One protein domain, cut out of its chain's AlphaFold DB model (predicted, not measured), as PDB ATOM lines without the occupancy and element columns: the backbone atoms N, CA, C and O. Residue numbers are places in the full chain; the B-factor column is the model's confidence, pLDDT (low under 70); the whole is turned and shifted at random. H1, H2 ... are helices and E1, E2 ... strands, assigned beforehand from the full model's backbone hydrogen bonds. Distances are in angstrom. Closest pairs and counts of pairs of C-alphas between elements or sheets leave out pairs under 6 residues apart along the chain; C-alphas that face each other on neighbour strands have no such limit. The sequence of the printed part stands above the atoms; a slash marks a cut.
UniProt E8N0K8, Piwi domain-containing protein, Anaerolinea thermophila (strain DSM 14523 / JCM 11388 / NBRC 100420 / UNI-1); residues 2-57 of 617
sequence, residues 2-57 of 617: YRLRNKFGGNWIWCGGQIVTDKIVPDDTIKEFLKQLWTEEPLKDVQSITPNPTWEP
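Overview. This is residues 2 to 57 of the 617 residues of the protein "Piwi domain-containing protein" of Anaerolinea thermophila (strain DSM 14523 / JCM 11388 / NBRC 100420 / UNI-1) (UniProt E8N0K8). Picture a short helix, H1, between a small two-stranded hairpin, E1 and E2, and a longer helix, H2, with a long unnamed stretch, residues 41 to 57, folding back from the end of H2 and running past the hairpin. The 56 printed residues, with two named helices and two named strands in the order H1, E1, E2, H2, are of mixed class, helices and strands; the sheet, order E1 - E2, is antiparallel. The whole is compact, with a radius of gyration of the C-alphas of 11.5 A, yet elongated in outline, spanning 33 by 21 by 19 A.

Arrangement. Start at H1, residues 2 to 8, and look for its closest C-alphas to E1, residues 12 to 15: those of Arg 5 and Trp 12 are 6.0 A apart. A tight link of 2 residues leads from E1 to E2, residues 18 to 21. These strands form an antiparallel hairpin, their directions at 146 degrees. Check N 13 and O 20, 3.0 A apart, and N 18 and O 15, 2.9 A apart, both within hydrogen-bond range. H1 and E2 are apart. Go on to H2, residues 27 to 40: H1 and H2 are near each other, with 11 pairs of C-alphas within 10 A, while E1 and H2 are apart. In H1 and H2 every O i to N i+4 pair is within hydrogen-bond range.

Along the chain. Find C-alpha 2 at (220.282, 157.277, 132.679), where H1 begins; it is 10.2 A long. E1 measures 9.5 A and E2 9.8 A. H2 runs 20.1 A from C-alpha 27 at (205.249, 167.126, 133.502) to C-alpha 40 at (223.691, 170.839, 126.471).

Size, cuts and confidence. The two C-alphas farthest apart are those of Glu 40 and Glu 56, 33.7 A. The printed part has no cut, and the three links between named elements are tight. Look for low confidence at residues 41, 42 and 44, with pLDDT under 70; the mean of the printed part is 86.0.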
ATOM      1  N   TYR A   2     219.166 156.951 131.765       78.44
ATOM      2  CA  TYR A   2     220.282 157.277 132.679       78.44
ATOM      3  C   TYR A   2     220.220 158.715 133.235       78.44
ATOM      4  O   TYR A   2     220.293 158.916 134.442       78.44
ATOM      5  N   ARG A   3     219.973 159.705 132.362       83.00
ATOM      6  CA  ARG A   3     219.809 161.120 132.741       83.00
ATOM      7  C   ARG A   3     218.619 161.364 133.685       83.00
ATOM      8  O   ARG A   3     218.769 162.098 134.653       83.00
ATOM      9  N   LEU A   4     217.473 160.719 133.434       87.25
ATOM     10  CA  LEU A   4     216.272 160.826 134.279       87.25
ATOM     11  C   LEU A   4     216.544 160.279 135.680       87.25
ATOM     12  O   LEU A   4     216.259 160.951 136.662       87.25
ATOM     13  N   ARG A   5     217.186 159.109 135.764       86.69
ATOM     14  CA  ARG A   5     217.593 158.515 137.040       86.69
ATOM     15  C   ARG A   5     218.546 159.421 137.818       86.69
ATOM     16  O   ARG A   5     218.364 159.587 139.014       86.69
ATOM     17  N   ASN A   6     219.534 160.026 137.161       83.19
ATOM     18  CA  ASN A   6     220.476 160.916 137.845       83.19
ATOM     19  C   ASN A   6     219.815 162.218 138.325       83.19
ATOM     20  O   ASN A   6     220.140 162.697 139.403       83.19
ATOM     21  N   LYS A   7     218.898 162.795 137.534       88.12
ATOM     22  CA  LYS A   7     218.225 164.057 137.878       88.12
ATOM     23  C   LYS A   7     217.142 163.868 138.935       88.12
ATOM     24  O   LYS A   7     217.035 164.676 139.852       88.12
ATOM     25  N   PHE A   8     216.322 162.836 138.780       90.25
ATOM     26  CA  PHE A   8     215.122 162.646 139.584       90.25
ATOM     27  C   PHE A   8     215.272 161.539 140.625       90.25
ATOM     28  O   PHE A   8     214.462 161.487 141.537       90.25
ATOM     29  N   GLY A   9     216.287 160.677 140.579       87.88
ATOM     30  CA  GLY A   9     216.333 159.478 141.423       87.88
ATOM     31  C   GLY A   9     215.213 158.489 141.076       87.88
ATOM     32  O   GLY A   9     214.507 158.669 140.086       87.88
ATOM     33  N   GLY A  10     215.037 157.446 141.887       90.56
ATOM     34  CA  GLY A  10     214.090 156.362 141.600       90.56
ATOM     35  C   GLY A  10     214.567 155.425 140.486       90.56
ATOM     36  O   GLY A  10     215.671 155.553 139.950       90.56
ATOM     37  N   ASN A  11     213.722 154.465 140.140       93.12
ATOM     38  CA  ASN A  11     213.980 153.474 139.109       93.12
ATOM     39  C   ASN A  11     213.369 153.936 137.787       93.12
ATOM     40  O   ASN A  11     212.217 154.349 137.744       93.12
ATOM     41  N   TRP A  12     214.142 153.878 136.703       92.44
ATOM     42  CA  TRP A  12     213.698 154.285 135.367       92.44
ATOM     43  C   TRP A  12     214.137 153.246 134.351       92.44
ATOM     44  O   TRP A  12     215.340 153.088 134.113       92.44
ATOM     45  N   ILE A  13     213.176 152.570 133.728       92.44
ATOM     46  CA  ILE A  13     213.446 151.564 132.701       92.44
ATOM     47  C   ILE A  13     212.625 151.822 131.439       92.44
ATOM     48  O   ILE A  13     211.614 152.514 131.465       92.44
ATOM     49  N   TRP A  14     213.072 151.242 130.329       89.56
ATOM     50  CA  TRP A  14     212.350 151.229 129.065       89.56
ATOM     51  C   TRP A  14     211.719 149.855 128.908       89.56
ATOM     52  O   TRP A  14     212.443 148.862 128.778       89.56
ATOM     53  N   CYS A  15     210.396 149.788 128.958       88.19
ATOM     54  CA  CYS A  15     209.623 148.554 128.939       88.19
ATOM     55  C   CYS A  15     208.340 148.782 128.135       88.19
ATOM     56  O   CYS A  15     207.758 149.858 128.220       88.19
ATOM     57  N   GLY A  16     207.945 147.825 127.290       80.81
ATOM     58  CA  GLY A  16     206.698 147.938 126.517       80.81
ATOM     59  C   GLY A  16     206.627 149.126 125.541       80.81
ATOM     60  O   GLY A  16     205.543 149.546 125.161       80.81
ATOM     61  N   GLY A  17     207.771 149.702 125.145       84.88
ATOM     62  CA  GLY A  17     207.800 150.934 124.341       84.88
ATOM     63  C   GLY A  17     207.547 152.214 125.144       84.88
ATOM     64  O   GLY A  17     207.392 153.279 124.554       84.88
ATOM     65  N   GLN A  18     207.525 152.121 126.475       89.69
ATOM     66  CA  GLN A  18     207.330 153.236 127.391       89.69
ATOM     67  C   GLN A  18     208.507 153.385 128.359       89.69
ATOM     68  O   GLN A  18     209.303 152.464 128.574       89.69
ATOM     69  N   ILE A  19     208.609 154.568 128.965       91.50
ATOM     70  CA  ILE A  19     209.478 154.813 130.116       91.50
ATOM     71  C   ILE A  19     208.645 154.565 131.372       91.50
ATOM     72  O   ILE A  19     207.675 155.275 131.609       91.50
ATOM     73  N   VAL A  20     209.049 153.591 132.182       92.44
ATOM     74  CA  VAL A  20     208.360 153.219 133.423       92.44
ATOM     75  C   VAL A  20     209.209 153.635 134.617       92.44
ATOM     76  O   VAL A  20     210.431 153.432 134.614       92.44
ATOM     77  N   THR A  21     208.568 154.209 135.636       92.81
ATOM     78  CA  THR A  21     209.221 154.638 136.875       92.81
ATOM     79  C   THR A  21     208.342 154.425 138.103       92.81
ATOM     80  O   THR A  21     207.120 154.419 138.007       92.81
ATOM     81  N   ASP A  22     208.981 154.266 139.261       92.06
ATOM     82  CA  ASP A  22     208.352 154.280 140.587       92.06
ATOM     83  C   ASP A  22     208.301 155.690 141.198       92.06
ATOM     84  O   ASP A  22     207.876 155.863 142.342       92.06
ATOM     85  N   LYS A  23     208.734 156.710 140.446       91.25
ATOM     86  CA  LYS A  23     208.748 158.098 140.890       91.25
ATOM     87  C   LYS A  23     207.773 158.955 140.096       91.25
ATOM     88  O   LYS A  23     207.914 159.136 138.891       91.25
ATOM     89  N   ILE A  24     206.841 159.582 140.805       88.38
ATOM     90  CA  ILE A  24     205.971 160.608 140.231       88.38
ATOM     91  C   ILE A  24     206.794 161.889 140.054       88.38
ATOM     92  O   ILE A  24     207.340 162.425 141.022       88.38
ATOM     93  N   VAL A  25     206.899 162.370 138.816       89.81
ATOM     94  CA  VAL A  25     207.568 163.631 138.469       89.81
ATOM     95  C   VAL A  25     206.582 164.495 137.680       89.81
ATOM     96  O   VAL A  25     206.026 163.994 136.706       89.81
ATOM     97  N   PRO A  26     206.360 165.768 138.060       90.19
ATOM     98  CA  PRO A  26     205.471 166.656 137.317       90.19
ATOM     99  C   PRO A  26     205.940 166.892 135.874       90.19
ATOM    100  O   PRO A  26     207.134 167.083 135.620       90.19
ATOM    101  N   ASP A  27     204.993 166.957 134.940       88.44
ATOM    102  CA  ASP A  27     205.249 167.126 133.502       88.44
ATOM    103  C   ASP A  27     206.100 168.345 133.179       88.44
ATOM    104  O   ASP A  27     207.007 168.274 132.349       88.44
ATOM    105  N   ASP A  28     205.826 169.467 133.840       90.31
ATOM    106  CA  ASP A  28     206.545 170.712 133.590       90.31
ATOM    107  C   ASP A  28     208.018 170.593 133.991       90.31
ATOM    108  O   ASP A  28     208.892 171.075 133.272       90.31
ATOM    109  N   THR A  29     208.315 169.836 135.051       91.06
ATOM    110  CA  THR A  29     209.687 169.534 135.466       91.06
ATOM    111  C   THR A  29     210.402 168.636 134.451       91.06
ATOM    112  O   THR A  29     211.579 168.852 134.154       91.06
ATOM    113  N   ILE A  30     209.711 167.641 133.881       90.56
ATOM    114  CA  ILE A  30     210.276 166.797 132.814       90.56
ATOM    115  C   ILE A  30     210.553 167.637 131.563       90.56
ATOM    116  O   ILE A  30     211.635 167.533 130.985       90.56
ATOM    117  N   LYS A  31     209.611 168.496 131.153       89.56
ATOM    118  CA  LYS A  31     209.763 169.380 129.987       89.56
ATOM    119  C   LYS A  31     210.919 170.358 130.163       89.56
ATOM    120  O   LYS A  31     211.697 170.545 129.231       89.56
ATOM    121  N   GLU A  32     211.049 170.970 131.336       90.25
ATOM    122  CA  GLU A  32     212.157 171.876 131.642       90.25
ATOM    123  C   GLU A  32     213.503 171.146 131.590       90.25
ATOM    124  O   GLU A  32     214.446 171.624 130.959       90.25
ATOM    125  N   PHE A  33     213.575 169.940 132.155       89.50
ATOM    126  CA  PHE A  33     214.784 169.124 132.096       89.50
ATOM    127  C   PHE A  33     215.143 168.694 130.666       89.50
ATOM    128  O   PHE A  33     216.313 168.730 130.292       89.50
ATOM    129  N   LEU A  34     214.161 168.329 129.835       87.81
ATOM    130  CA  LEU A  34     214.403 168.022 128.420       87.81
ATOM    131  C   LEU A  34     214.912 169.245 127.646       87.81
ATOM    132  O   LEU A  34     215.845 169.104 126.859       87.81
ATOM    133  N   LYS A  35     214.373 170.445 127.908       87.06
ATOM    134  CA  LYS A  35     214.872 171.700 127.314       87.06
ATOM    135  C   LYS A  35     216.331 171.976 127.683       87.06
ATOM    136  O   LYS A  35     217.113 172.359 126.814       87.06
ATOM    137  N   GLN A  36     216.699 171.757 128.948       85.75
ATOM    138  CA  GLN A  36     218.094 171.846 129.397       85.75
ATOM    139  C   GLN A  36     218.970 170.838 128.647       85.75
ATOM    140  O   GLN A  36     219.968 171.223 128.041       85.75
ATOM    141  N   LEU A  37     218.546 169.569 128.591       83.25
ATOM    142  CA  LEU A  37     219.285 168.522 127.886       83.25
ATOM    143  C   LEU A  37     219.492 168.847 126.404       83.25
ATOM    144  O   LEU A  37     220.608 168.703 125.931       83.25
ATOM    145  N   TRP A  38     218.477 169.328 125.680       83.12
ATOM    146  CA  TRP A  38     218.634 169.693 124.263       83.12
ATOM    147  C   TRP A  38     219.610 170.844 124.025       83.12
ATOM    148  O   TRP A  38     220.170 170.938 122.934       83.12
ATOM    149  N   THR A  39     219.806 171.705 125.024       80.06
ATOM    150  CA  THR A  39     220.751 172.823 124.958       80.06
ATOM    151  C   THR A  39     222.185 172.342 125.197       80.06
ATOM    152  O   THR A  39     223.106 172.797 124.525       80.06
ATOM    153  N   GLU A  40     222.378 171.404 126.127       73.38
ATOM    154  CA  GLU A  40     223.691 170.839 126.471       73.38
ATOM    155  C   GLU A  40     224.166 169.775 125.465       73.38
ATOM    156  O   GLU A  40     225.353 169.691 125.147       73.38
ATOM    157  N   GLU A  41     223.251 168.942 124.971       66.38
ATOM    158  CA  GLU A  41     223.538 167.803 124.101       66.38
ATOM    159  C   GLU A  41     222.281 167.465 123.271       66.38
ATOM    160  O   GLU A  41     221.299 166.946 123.813       66.38
ATOM    161  N   PRO A  42     222.250 167.734 121.954       65.81
ATOM    162  CA  PRO A  42     221.039 167.546 121.166       65.81
ATOM    163  C   PRO A  42     220.665 166.058 121.081       65.81
ATOM    164  O   PRO A  42     221.205 165.302 120.273       65.81
ATOM    165  N   LEU A  43     219.697 165.642 121.904       70.31
ATOM    166  CA  LEU A  43     218.988 164.369 121.786       70.31
ATOM    167  C   LEU A  43     218.103 164.421 120.533       70.31
ATOM    168  O   LEU A  43     216.909 164.699 120.628       70.31
ATOM    169  N   LYS A  44     218.704 164.186 119.359       63.25
ATOM    170  CA  LYS A  44     218.061 164.352 118.039       63.25
ATOM    171  C   LYS A  44     216.735 163.592 117.887       63.25
ATOM    172  O   LYS A  44     215.879 164.034 117.128       63.25
ATOM    173  N   ASP A  45     216.556 162.513 118.646       74.12
ATOM    174  CA  ASP A  45     215.432 161.587 118.484       74.12
ATOM    175  C   ASP A  45     214.353 161.702 119.579       74.12
ATOM    176  O   ASP A  45     213.305 161.067 119.477       74.12
ATOM    177  N   VAL A  46     214.571 162.497 120.637       80.44
ATOM    178  CA  VAL A  46     213.604 162.641 121.744       80.44
ATOM    179  C   VAL A  46     212.963 164.017 121.674       80.44
ATOM    180  O   VAL A  46     213.611 164.998 122.014       80.44
ATOM    181  N   GLN A  47     211.694 164.086 121.260       82.62
ATOM    182  CA  GLN A  47     210.945 165.346 121.118       82.62
ATOM    183  C   GLN A  47     210.125 165.719 122.357       82.62
ATOM    184  O   GLN A  47     209.911 166.892 122.631       82.62
ATOM    185  N   SER A  48     209.622 164.735 123.101       85.38
ATOM    186  CA  SER A  48     208.901 164.959 124.354       85.38
ATOM    187  C   SER A  48     208.814 163.665 125.160       85.38
ATOM    188  O   SER A  48     209.025 162.572 124.634       85.38
ATOM    189  N   ILE A  49     208.506 163.803 126.446       87.50
ATOM    190  CA  ILE A  49     208.081 162.713 127.322       87.50
ATOM    191  C   ILE A  49     206.783 163.193 127.961       87.50
ATOM    192  O   ILE A  49     206.752 164.281 128.536       87.50
ATOM    193  N   THR A  50     205.718 162.411 127.821       86.69
ATOM    194  CA  THR A  50     204.392 162.721 128.364       86.69
ATOM    195  C   THR A  50     203.891 161.536 129.187       86.69
ATOM    196  O   THR A  50     204.176 160.390 128.822       86.69
ATOM    197  N   PRO A  51     203.184 161.772 130.306       87.88
ATOM    198  CA  PRO A  51     202.532 160.696 131.031       87.88
ATOM    199  C   PRO A  51     201.496 160.015 130.155       87.88
ATOM    200  O   PRO A  51     200.778 160.668 129.395       87.88
ATOM    201  N   ASN A  52     201.379 158.703 130.320       89.62
ATOM    202  CA  ASN A  52     200.298 157.934 129.740       89.62
ATOM    203  C   ASN A  52     199.292 157.574 130.850       89.62
ATOM    204  O   ASN A  52     199.500 156.580 131.545       89.62
ATOM    205  N   PRO A  53     198.233 158.378 131.067       86.56
ATOM    206  CA  PRO A  53     197.321 158.191 132.197       86.56
ATOM    207  C   PRO A  53     196.418 156.960 132.053       86.56
ATOM    208  O   PRO A  53     195.800 156.549 133.027       86.56
ATOM    209  N   THR A  54     196.314 156.389 130.851       91.06
ATOM    210  CA  THR A  54     195.496 155.201 130.572       91.06
ATOM    211  C   THR A  54     196.314 153.916 130.533       91.06
ATOM    212  O   THR A  54     195.768 152.853 130.243       91.06
ATOM    213  N   TRP A  55     197.625 153.995 130.772       90.69
ATOM    214  CA  TRP A  55     198.475 152.816 130.768       90.69
ATOM    215  C   TRP A  55     198.364 152.054 132.084       90.69
ATOM    216  O   TRP A  55     198.563 152.609 133.163       90.69
ATOM    217  N   GLU A  56     198.122 150.754 131.963       90.69
ATOM    218  CA  GLU A  56     198.204 149.799 133.057       90.69
ATOM    219  C   GLU A  56     199.307 148.783 132.742       90.69
ATOM    220  O   GLU A  56     199.351 148.257 131.623       90.69
ATOM    221  N   PRO A  57     200.208 148.487 133.695       91.94
ATOM    222  CA  PRO A  57     201.301 147.567 133.443       91.94
ATOM    223  C   PRO A  57     200.791 146.129 133.366       91.94
ATOM    224  O   PRO A  57     200.229 145.593 134.326       91.94
TER     225      PRO A  57